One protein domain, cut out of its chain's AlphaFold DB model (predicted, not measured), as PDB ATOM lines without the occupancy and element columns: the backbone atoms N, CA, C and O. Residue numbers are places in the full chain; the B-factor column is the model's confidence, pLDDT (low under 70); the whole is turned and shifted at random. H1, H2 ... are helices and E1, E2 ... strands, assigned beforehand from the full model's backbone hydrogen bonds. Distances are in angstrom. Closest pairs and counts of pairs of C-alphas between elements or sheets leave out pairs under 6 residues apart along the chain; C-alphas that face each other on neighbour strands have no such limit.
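This is residues 6 to 59 of the 61 residues of the protein "Ogr_Delta domain-containing protein" of Duganella sp. SG902 (UniProt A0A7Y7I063). With little regular structure, this is a long, thin shape: a two-stranded hairpin, E1 and E2, at one end, a short helix, H1, at the other, and between them a long loop whose residues 36 to 41 stick out. The 54 printed residues run E1, E2, H1, the sheet is antiparallel, and the class is mixed, with only 19 residues in named elements. The whole is extended, a rod of 52 by 24 by 15 A with a radius of gyration of the C-alphas of 17.2 A.

Look first at E1, residues 6 to 11, and E2, residues 20 to 25, antiparallel neighbours in a hairpin at 147 degrees. There N 6 and O 25 are 2.8 A apart and N 21 and O 10 are 3.0 A apart, within hydrogen-bond range. H1, residues 51 to 57, is apart from E1; in it every O i to N i+4 pair is within hydrogen-bond range.

Find C-alpha 6 at (124.555, 117.005, 100.651); from there E1 runs 16.1 A. E2 runs 15.5 A, and H1 runs 9.8 A to C-alpha 57 at (119.306, 133.079, 76.180).

The farthest C-alphas, those of Leu 16 and Gln 59, are 52.9 A apart. The link from E2 to H1 is long, 25 residues. The printed part has no cut, and no printed residue is under 70 in pLDDT.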
ATOM      1  N   ARG A   6     123.300 117.722 100.402       96.25
ATOM      2  CA  ARG A   6     124.555 117.005 100.651       96.25
ATOM      3  C   ARG A   6     125.035 117.197 102.074       96.25
ATOM      4  O   ARG A   6     124.844 118.255 102.660       96.25
ATOM      5  N   GLU A   7     125.707 116.189 102.599       97.44
ATOM      6  CA  GLU A   7     126.463 116.313 103.838       97.44
ATOM      7  C   GLU A   7     127.879 116.798 103.534       97.44
ATOM      8  O   GLU A   7     128.503 116.370 102.559       97.44
ATOM      9  N   ILE A   8     128.380 117.705 104.364       97.12
ATOM     10  CA  ILE A   8     129.754 118.197 104.306       97.12
ATOM     11  C   ILE A   8     130.377 118.116 105.694       97.12
ATOM     12  O   ILE A   8     129.743 118.452 106.695       97.12
ATOM     13  N   THR A   9     131.635 117.695 105.763       97.75
ATOM     14  CA  THR A   9     132.428 117.843 106.983       97.75
ATOM     15  C   THR A   9     132.923 119.279 107.062       97.75
ATOM     16  O   THR A   9     133.551 119.774 106.126       97.75
ATOM     17  N   TYR A  10     132.641 119.948 108.173       97.31
ATOM     18  CA  TYR A  10     133.057 121.319 108.420       97.31
ATOM     19  C   TYR A  10     133.826 121.417 109.737       97.31
ATOM     20  O   TYR A  10     133.580 120.662 110.679       97.31
ATOM     21  N   VAL A  11     134.754 122.369 109.796       96.75
ATOM     22  CA  VAL A  11     135.559 122.668 110.984       96.75
ATOM     23  C   VAL A  11     135.270 124.100 111.413       96.75
ATOM     24  O   VAL A  11     135.276 125.016 110.590       96.75
ATOM     25  N   CYS A  12     135.003 124.302 112.704       96.25
ATOM     26  CA  CYS A  12     134.780 125.631 113.263       96.25
ATOM     27  C   CYS A  12     135.979 126.549 112.976       96.25
ATOM     28  O   CYS A  12     137.131 126.164 113.167       96.25
ATOM     29  N   THR A  13     135.710 127.786 112.554       96.25
ATOM     30  CA  THR A  13     136.756 128.758 112.200       96.25
ATOM     31  C   THR A  13     137.476 129.341 113.414       96.25
ATOM     32  O   THR A  13     138.558 129.900 113.261       96.25
ATOM     33  N   ASN A  14     136.906 129.218 114.618       96.12
ATOM     34  CA  ASN A  14     137.600 129.580 115.847       96.12
ATOM     35  C   ASN A  14     138.610 128.470 116.203       96.12
ATOM     36  O   ASN A  14     138.182 127.383 116.608       96.12
ATOM     37  N   PRO A  15     139.928 128.731 116.134       89.56
ATOM     38  CA  PRO A  15     140.941 127.709 116.382       89.56
ATOM     39  C   PRO A  15     140.926 127.176 117.822       89.56
ATOM     40  O   PRO A  15     141.338 126.044 118.046       89.56
ATOM     41  N   LEU A  16     140.413 127.944 118.794       96.25
ATOM     42  CA  LEU A  16     140.279 127.489 120.184       96.25
ATOM     43  C   LEU A  16     139.097 126.534 120.384       96.25
ATOM     44  O   LEU A  16     139.067 125.793 121.361       96.25
ATOM     45  N   CYS A  17     138.109 126.553 119.486       96.38
ATOM     46  CA  CYS A  17     136.929 125.701 119.593       96.38
ATOM     47  C   CYS A  17     137.223 124.259 119.156       96.38
ATOM     48  O   CYS A  17     136.710 123.327 119.768       96.38
ATOM     49  N   GLY A  18     138.015 124.062 118.094       92.94
ATOM     50  CA  GLY A  18     138.435 122.736 117.612       92.94
ATOM     51  C   GLY A  18     137.309 121.803 117.132       92.94
ATOM     52  O   GLY A  18     137.564 120.648 116.796       92.94
ATOM     53  N   HIS A  19     136.058 122.271 117.097       97.50
ATOM     54  CA  HIS A  19     134.903 121.443 116.775       97.50
ATOM     55  C   HIS A  19     134.856 121.082 115.283       97.50
ATOM     56  O   HIS A  19     134.911 121.957 114.418       97.50
ATOM     57  N   THR A  20     134.705 119.786 115.004       97.50
ATOM     58  CA  THR A  20     134.530 119.217 113.662       97.50
ATOM     59  C   THR A  20     133.207 118.466 113.619       97.50
ATOM     60  O   THR A  20     132.953 117.629 114.483       97.50
ATOM     61  N   TYR A  21     132.356 118.769 112.643       97.44
ATOM     62  CA  TYR A  21     130.988 118.253 112.578       97.44
ATOM     63  C   TYR A  21     130.519 118.066 111.133       97.44
ATOM     64  O   TYR A  21     131.124 118.578 110.191       97.44
ATOM     65  N   VAL A  22     129.427 117.321 110.959       97.88
ATOM     66  CA  VAL A  22     128.740 117.176 109.669       97.88
ATOM     67  C   VAL A  22     127.624 118.211 109.585       97.88
ATOM     68  O   VAL A  22     126.804 118.326 110.495       97.88
ATOM     69  N   ALA A  23     127.597 118.971 108.496       96.69
ATOM     70  CA  ALA A  23     126.546 119.928 108.183       96.69
ATOM     71  C   ALA A  23     125.795 119.506 106.914       96.69
ATOM     72  O   ALA A  23     126.382 118.942 105.992       96.69
ATOM     73  N   GLY A  24     124.498 119.811 106.858       96.62
ATOM     74  CA  GLY A  24     123.697 119.680 105.642       96.62
ATOM     75  C   GLY A  24     123.793 120.939 104.781       96.62
ATOM     76  O   GLY A  24     123.601 122.047 105.279       96.62
ATOM     77  N   LEU A  25     124.060 120.769 103.490       96.19
ATOM     78  CA  LEU A  25     124.071 121.812 102.473       96.19
ATOM     79  C   LEU A  25     122.935 121.566 101.481       96.19
ATOM     80  O   LEU A  25     122.810 120.473 100.938       96.19
ATOM     81  N   GLU A  26     122.129 122.595 101.236       95.25
ATOM     82  CA  GLU A  26     120.916 122.518 100.420       95.25
ATOM     83  C   GLU A  26     120.946 123.559  99.299       95.25
ATOM     84  O   GLU A  26     121.368 124.701  99.511       95.25
ATOM     85  N   VAL A  27     120.458 123.196  98.109       94.31
ATOM     86  CA  VAL A  27     120.311 124.160  97.013       94.31
ATOM     87  C   VAL A  27     118.996 124.914  97.171       94.31
ATOM     88  O   VAL A  27     117.919 124.342  97.067       94.31
ATOM     89  N   LEU A  28     119.085 126.226  97.386       93.88
ATOM     90  CA  LEU A  28     117.903 127.064  97.614       93.88
ATOM     91  C   LEU A  28     117.339 127.672  96.331       93.88
ATOM     92  O   LEU A  28     116.128 127.815  96.196       93.88
ATOM     93  N   ARG A  29     118.220 128.101  95.420       94.06
ATOM     94  CA  ARG A  29     117.838 128.786  94.182       94.06
ATOM     95  C   ARG A  29     118.940 128.768  93.134       94.06
ATOM     96  O   ARG A  29     120.124 128.788  93.467       94.06
ATOM     97  N   THR A  30     118.539 128.814  91.875       92.75
ATOM     98  CA  THR A  30     119.412 128.888  90.708       92.75
ATOM     99  C   THR A  30     119.753 130.344  90.397       92.75
ATOM    100  O   THR A  30     118.866 131.171  90.180       92.75
ATOM    101  N   LEU A  31     121.050 130.665  90.383       91.75
ATOM    102  CA  LEU A  31     121.562 131.959  89.905       91.75
ATOM    103  C   LEU A  31     121.905 131.921  88.413       91.75
ATOM    104  O   LEU A  31     121.702 132.901  87.711       91.75
ATOM    105  N   SER A  32     122.392 130.774  87.943       89.19
ATOM    106  CA  SER A  32     122.688 130.493  86.543       89.19
ATOM    107  C   SER A  32     122.219 129.070  86.226       89.19
ATOM    108  O   SER A  32     122.457 128.176  87.050       89.19
ATOM    109  N   PRO A  33     121.504 128.841  85.111       89.69
ATOM    110  CA  PRO A  33     120.978 127.526  84.761       89.69
ATOM    111  C   PRO A  33     122.106 126.512  84.525       89.69
ATOM    112  O   PRO A  33     123.177 126.841  84.021       89.69
ATOM    113  N   SER A  34     121.848 125.248  84.866       88.62
ATOM    114  CA  SER A  34     122.752 124.153  84.505       88.62
ATOM    115  C   SER A  34     122.655 123.872  83.006       88.62
ATOM    116  O   SER A  34     121.551 123.767  82.475       88.62
ATOM    117  N   ALA A  35     123.796 123.656  82.346       88.69
ATOM    118  CA  ALA A  35     123.838 123.184  80.959       88.69
ATOM    119  C   ALA A  35     123.358 121.725  80.804       88.69
ATOM    120  O   ALA A  35     123.065 121.279  79.699       88.69
ATOM    121  N   MET A  36     123.272 120.970  81.906       91.00
ATOM    122  CA  MET A  36     122.813 119.578  81.933       91.00
ATOM    123  C   MET A  36     121.842 119.366  83.109       91.00
ATOM    124  O   MET A  36     122.232 118.833  84.153       91.00
ATOM    125  N   PRO A  37     120.584 119.827  83.005       89.25
ATOM    126  CA  PRO A  37     119.607 119.676  84.077       89.25
ATOM    127  C   PRO A  37     119.163 118.214  84.233       89.25
ATOM    128  O   PRO A  37     118.844 117.526  83.261       89.25
ATOM    129  N   ARG A  38     119.095 117.734  85.481       92.19
ATOM    130  CA  ARG A  38     118.536 116.414  85.797       92.19
ATOM    131  C   ARG A  38     117.009 116.485  85.799       92.19
ATOM    132  O   ARG A  38     116.422 117.317  86.486       92.19
ATOM    133  N   ARG A  39     116.358 115.571  85.073       90.50
ATOM    134  CA  ARG A  39     114.889 115.446  85.079       90.50
ATOM    135  C   ARG A  39     114.378 115.146  86.492       90.50
ATOM    136  O   ARG A  39     114.970 114.333  87.195       90.50
ATOM    137  N   GLY A  40     113.272 115.783  86.875       89.25
ATOM    138  CA  GLY A  40     112.626 115.601  88.182       89.25
ATOM    139  C   GLY A  40     113.143 116.520  89.294       89.25
ATOM    140  O   GLY A  40     112.479 116.635  90.316       89.25
ATOM    141  N   ILE A  41     114.260 117.228  89.086       91.50
ATOM    142  CA  ILE A  41     114.773 118.222  90.035       91.50
ATOM    143  C   ILE A  41     114.384 119.617  89.545       91.50
ATOM    144  O   ILE A  41     114.872 120.074  88.513       91.50
ATOM    145  N   ASN A  42     113.509 120.291  90.291       89.88
ATOM    146  CA  ASN A  42     113.086 121.658  90.003       89.88
ATOM    147  C   ASN A  42     113.560 122.594  91.119       89.88
ATOM    148  O   ASN A  42     113.148 122.453  92.268       89.88
ATOM    149  N   ILE A  43     114.440 123.530  90.769       92.19
ATOM    150  CA  ILE A  43     115.038 124.494  91.692       92.19
ATOM    151  C   ILE A  43     114.568 125.880  91.247       92.19
ATOM    152  O   ILE A  43     114.714 126.212  90.067       92.19
ATOM    153  N   PRO A  44     114.000 126.702  92.144       92.44
ATOM    154  CA  PRO A  44     113.518 128.020  91.761       92.44
ATOM    155  C   PRO A  44     114.688 128.922  91.362       92.44
ATOM    156  O   PRO A  44     115.766 128.851  91.942       92.44
ATOM    157  N   PHE A  45     114.486 129.820  90.405       91.75
ATOM    158  CA  PHE A  45     115.477 130.857  90.116       91.75
ATOM    159  C   PHE A  45     115.466 131.940  91.201       91.75
ATOM    160  O   PHE A  45     114.455 132.177  91.865       91.75
ATOM    161  N   SER A  46     116.602 132.609  91.394       92.44
ATOM    162  CA  SER A  46     116.668 133.790  92.261       92.44
ATOM    163  C   SER A  46     115.755 134.907  91.739       92.44
ATOM    164  O   SER A  46     115.689 135.107  90.529       92.44
ATOM    165  N   PRO A  47     115.098 135.690  92.617       88.19
ATOM    166  CA  PRO A  47     114.227 136.788  92.189       88.19
ATOM    167  C   PRO A  47     114.967 137.892  91.417       88.19
ATOM    168  O   PRO A  47     114.343 138.634  90.672       88.19
ATOM    169  N   HIS A  48     116.291 137.994  91.568       89.50
ATOM    170  CA  HIS A  48     117.118 138.967  90.843       89.50
ATOM    171  C   HIS A  48     117.488 138.523  89.422       89.50
ATOM    172  O   HIS A  48     118.197 139.232  88.714       89.50
ATOM    173  N   VAL A  49     117.065 137.329  89.018       86.12
ATOM    174  CA  VAL A  49     117.317 136.809  87.683       86.12
ATOM    175  C   VAL A  49     116.233 137.333  86.745       86.12
ATOM    176  O   VAL A  49     115.054 137.032  86.926       86.12
ATOM    177  N   ALA A  50     116.632 138.110  85.735       83.12
ATOM    178  CA  ALA A  50     115.732 138.622  84.706       83.12
ATOM    179  C   ALA A  50     115.211 137.463  83.844       83.12
ATOM    180  O   ALA A  50     115.856 137.036  82.886       83.12
ATOM    181  N   ARG A  51     114.052 136.920  84.227       78.81
ATOM    182  CA  ARG A  51     113.492 135.687  83.657       78.81
ATOM    183  C   ARG A  51     113.297 135.763  82.143       78.81
ATOM    184  O   ARG A  51     113.530 134.766  81.478       78.81
ATOM    185  N   GLU A  52     112.911 136.925  81.623       78.19
ATOM    186  CA  GLU A  52     112.710 137.159  80.187       78.19
ATOM    187  C   GLU A  52     114.020 137.031  79.403       78.19
ATOM    188  O   GLU A  52     114.117 136.182  78.521       78.19
ATOM    189  N   LEU A  53     115.058 137.775  79.803       80.44
ATOM    190  CA  LEU A  53     116.392 137.693  79.192       80.44
ATOM    191  C   LEU A  53     116.969 136.276  79.276       80.44
ATOM    192  O   LEU A  53     117.622 135.798  78.352       80.44
ATOM    193  N   LEU A  54     116.720 135.582  80.386       83.44
ATOM    194  CA  LEU A  54     117.218 134.225  80.581       83.44
ATOM    195  C   LEU A  54     116.477 133.212  79.695       83.44
ATOM    196  O   LEU A  54     117.092 132.281  79.181       83.44
ATOM    197  N   MET A  55     115.173 133.395  79.476       80.81
ATOM    198  CA  MET A  55     114.402 132.571  78.542       80.81
ATOM    199  C   MET A  55     114.842 132.775  77.089       80.81
ATOM    200  O   MET A  55     114.963 131.786  76.368       80.81
ATOM    201  N   GLU A  56     115.154 134.013  76.695       82.06
ATOM    202  CA  GLU A  56     115.736 134.338  75.385       82.06
ATOM    203  C   GLU A  56     117.107 133.661  75.201       82.06
ATOM    204  O   GLU A  56     117.342 132.974  74.208       82.06
ATOM    205  N   GLN A  57     117.995 133.749  76.200       81.31
ATOM    206  CA  GLN A  57     119.306 133.079  76.180       81.31
ATOM    207  C   GLN A  57     119.205 131.552  76.073       81.31
ATOM    208  O   GLN A  57     120.057 130.915  75.454       81.31
ATOM    209  N   LEU A  58     118.180 130.965  76.689       81.62
ATOM    210  CA  LEU A  58     117.900 129.531  76.621       81.62
ATOM    211  C   LEU A  58     117.134 129.122  75.351       81.62
ATOM    212  O   LEU A  58     116.884 127.930  75.186       81.62
ATOM    213  N   GLN A  59     116.777 130.070  74.473       83.25
ATOM    214  CA  GLN A  59     116.004 129.841  73.242       83.25
ATOM    215  C   GLN A  59     114.648 129.161  73.500       83.25
ATOM    216  O   GLN A  59     114.197 128.313  72.731       83.25
TER     217      GLN A  59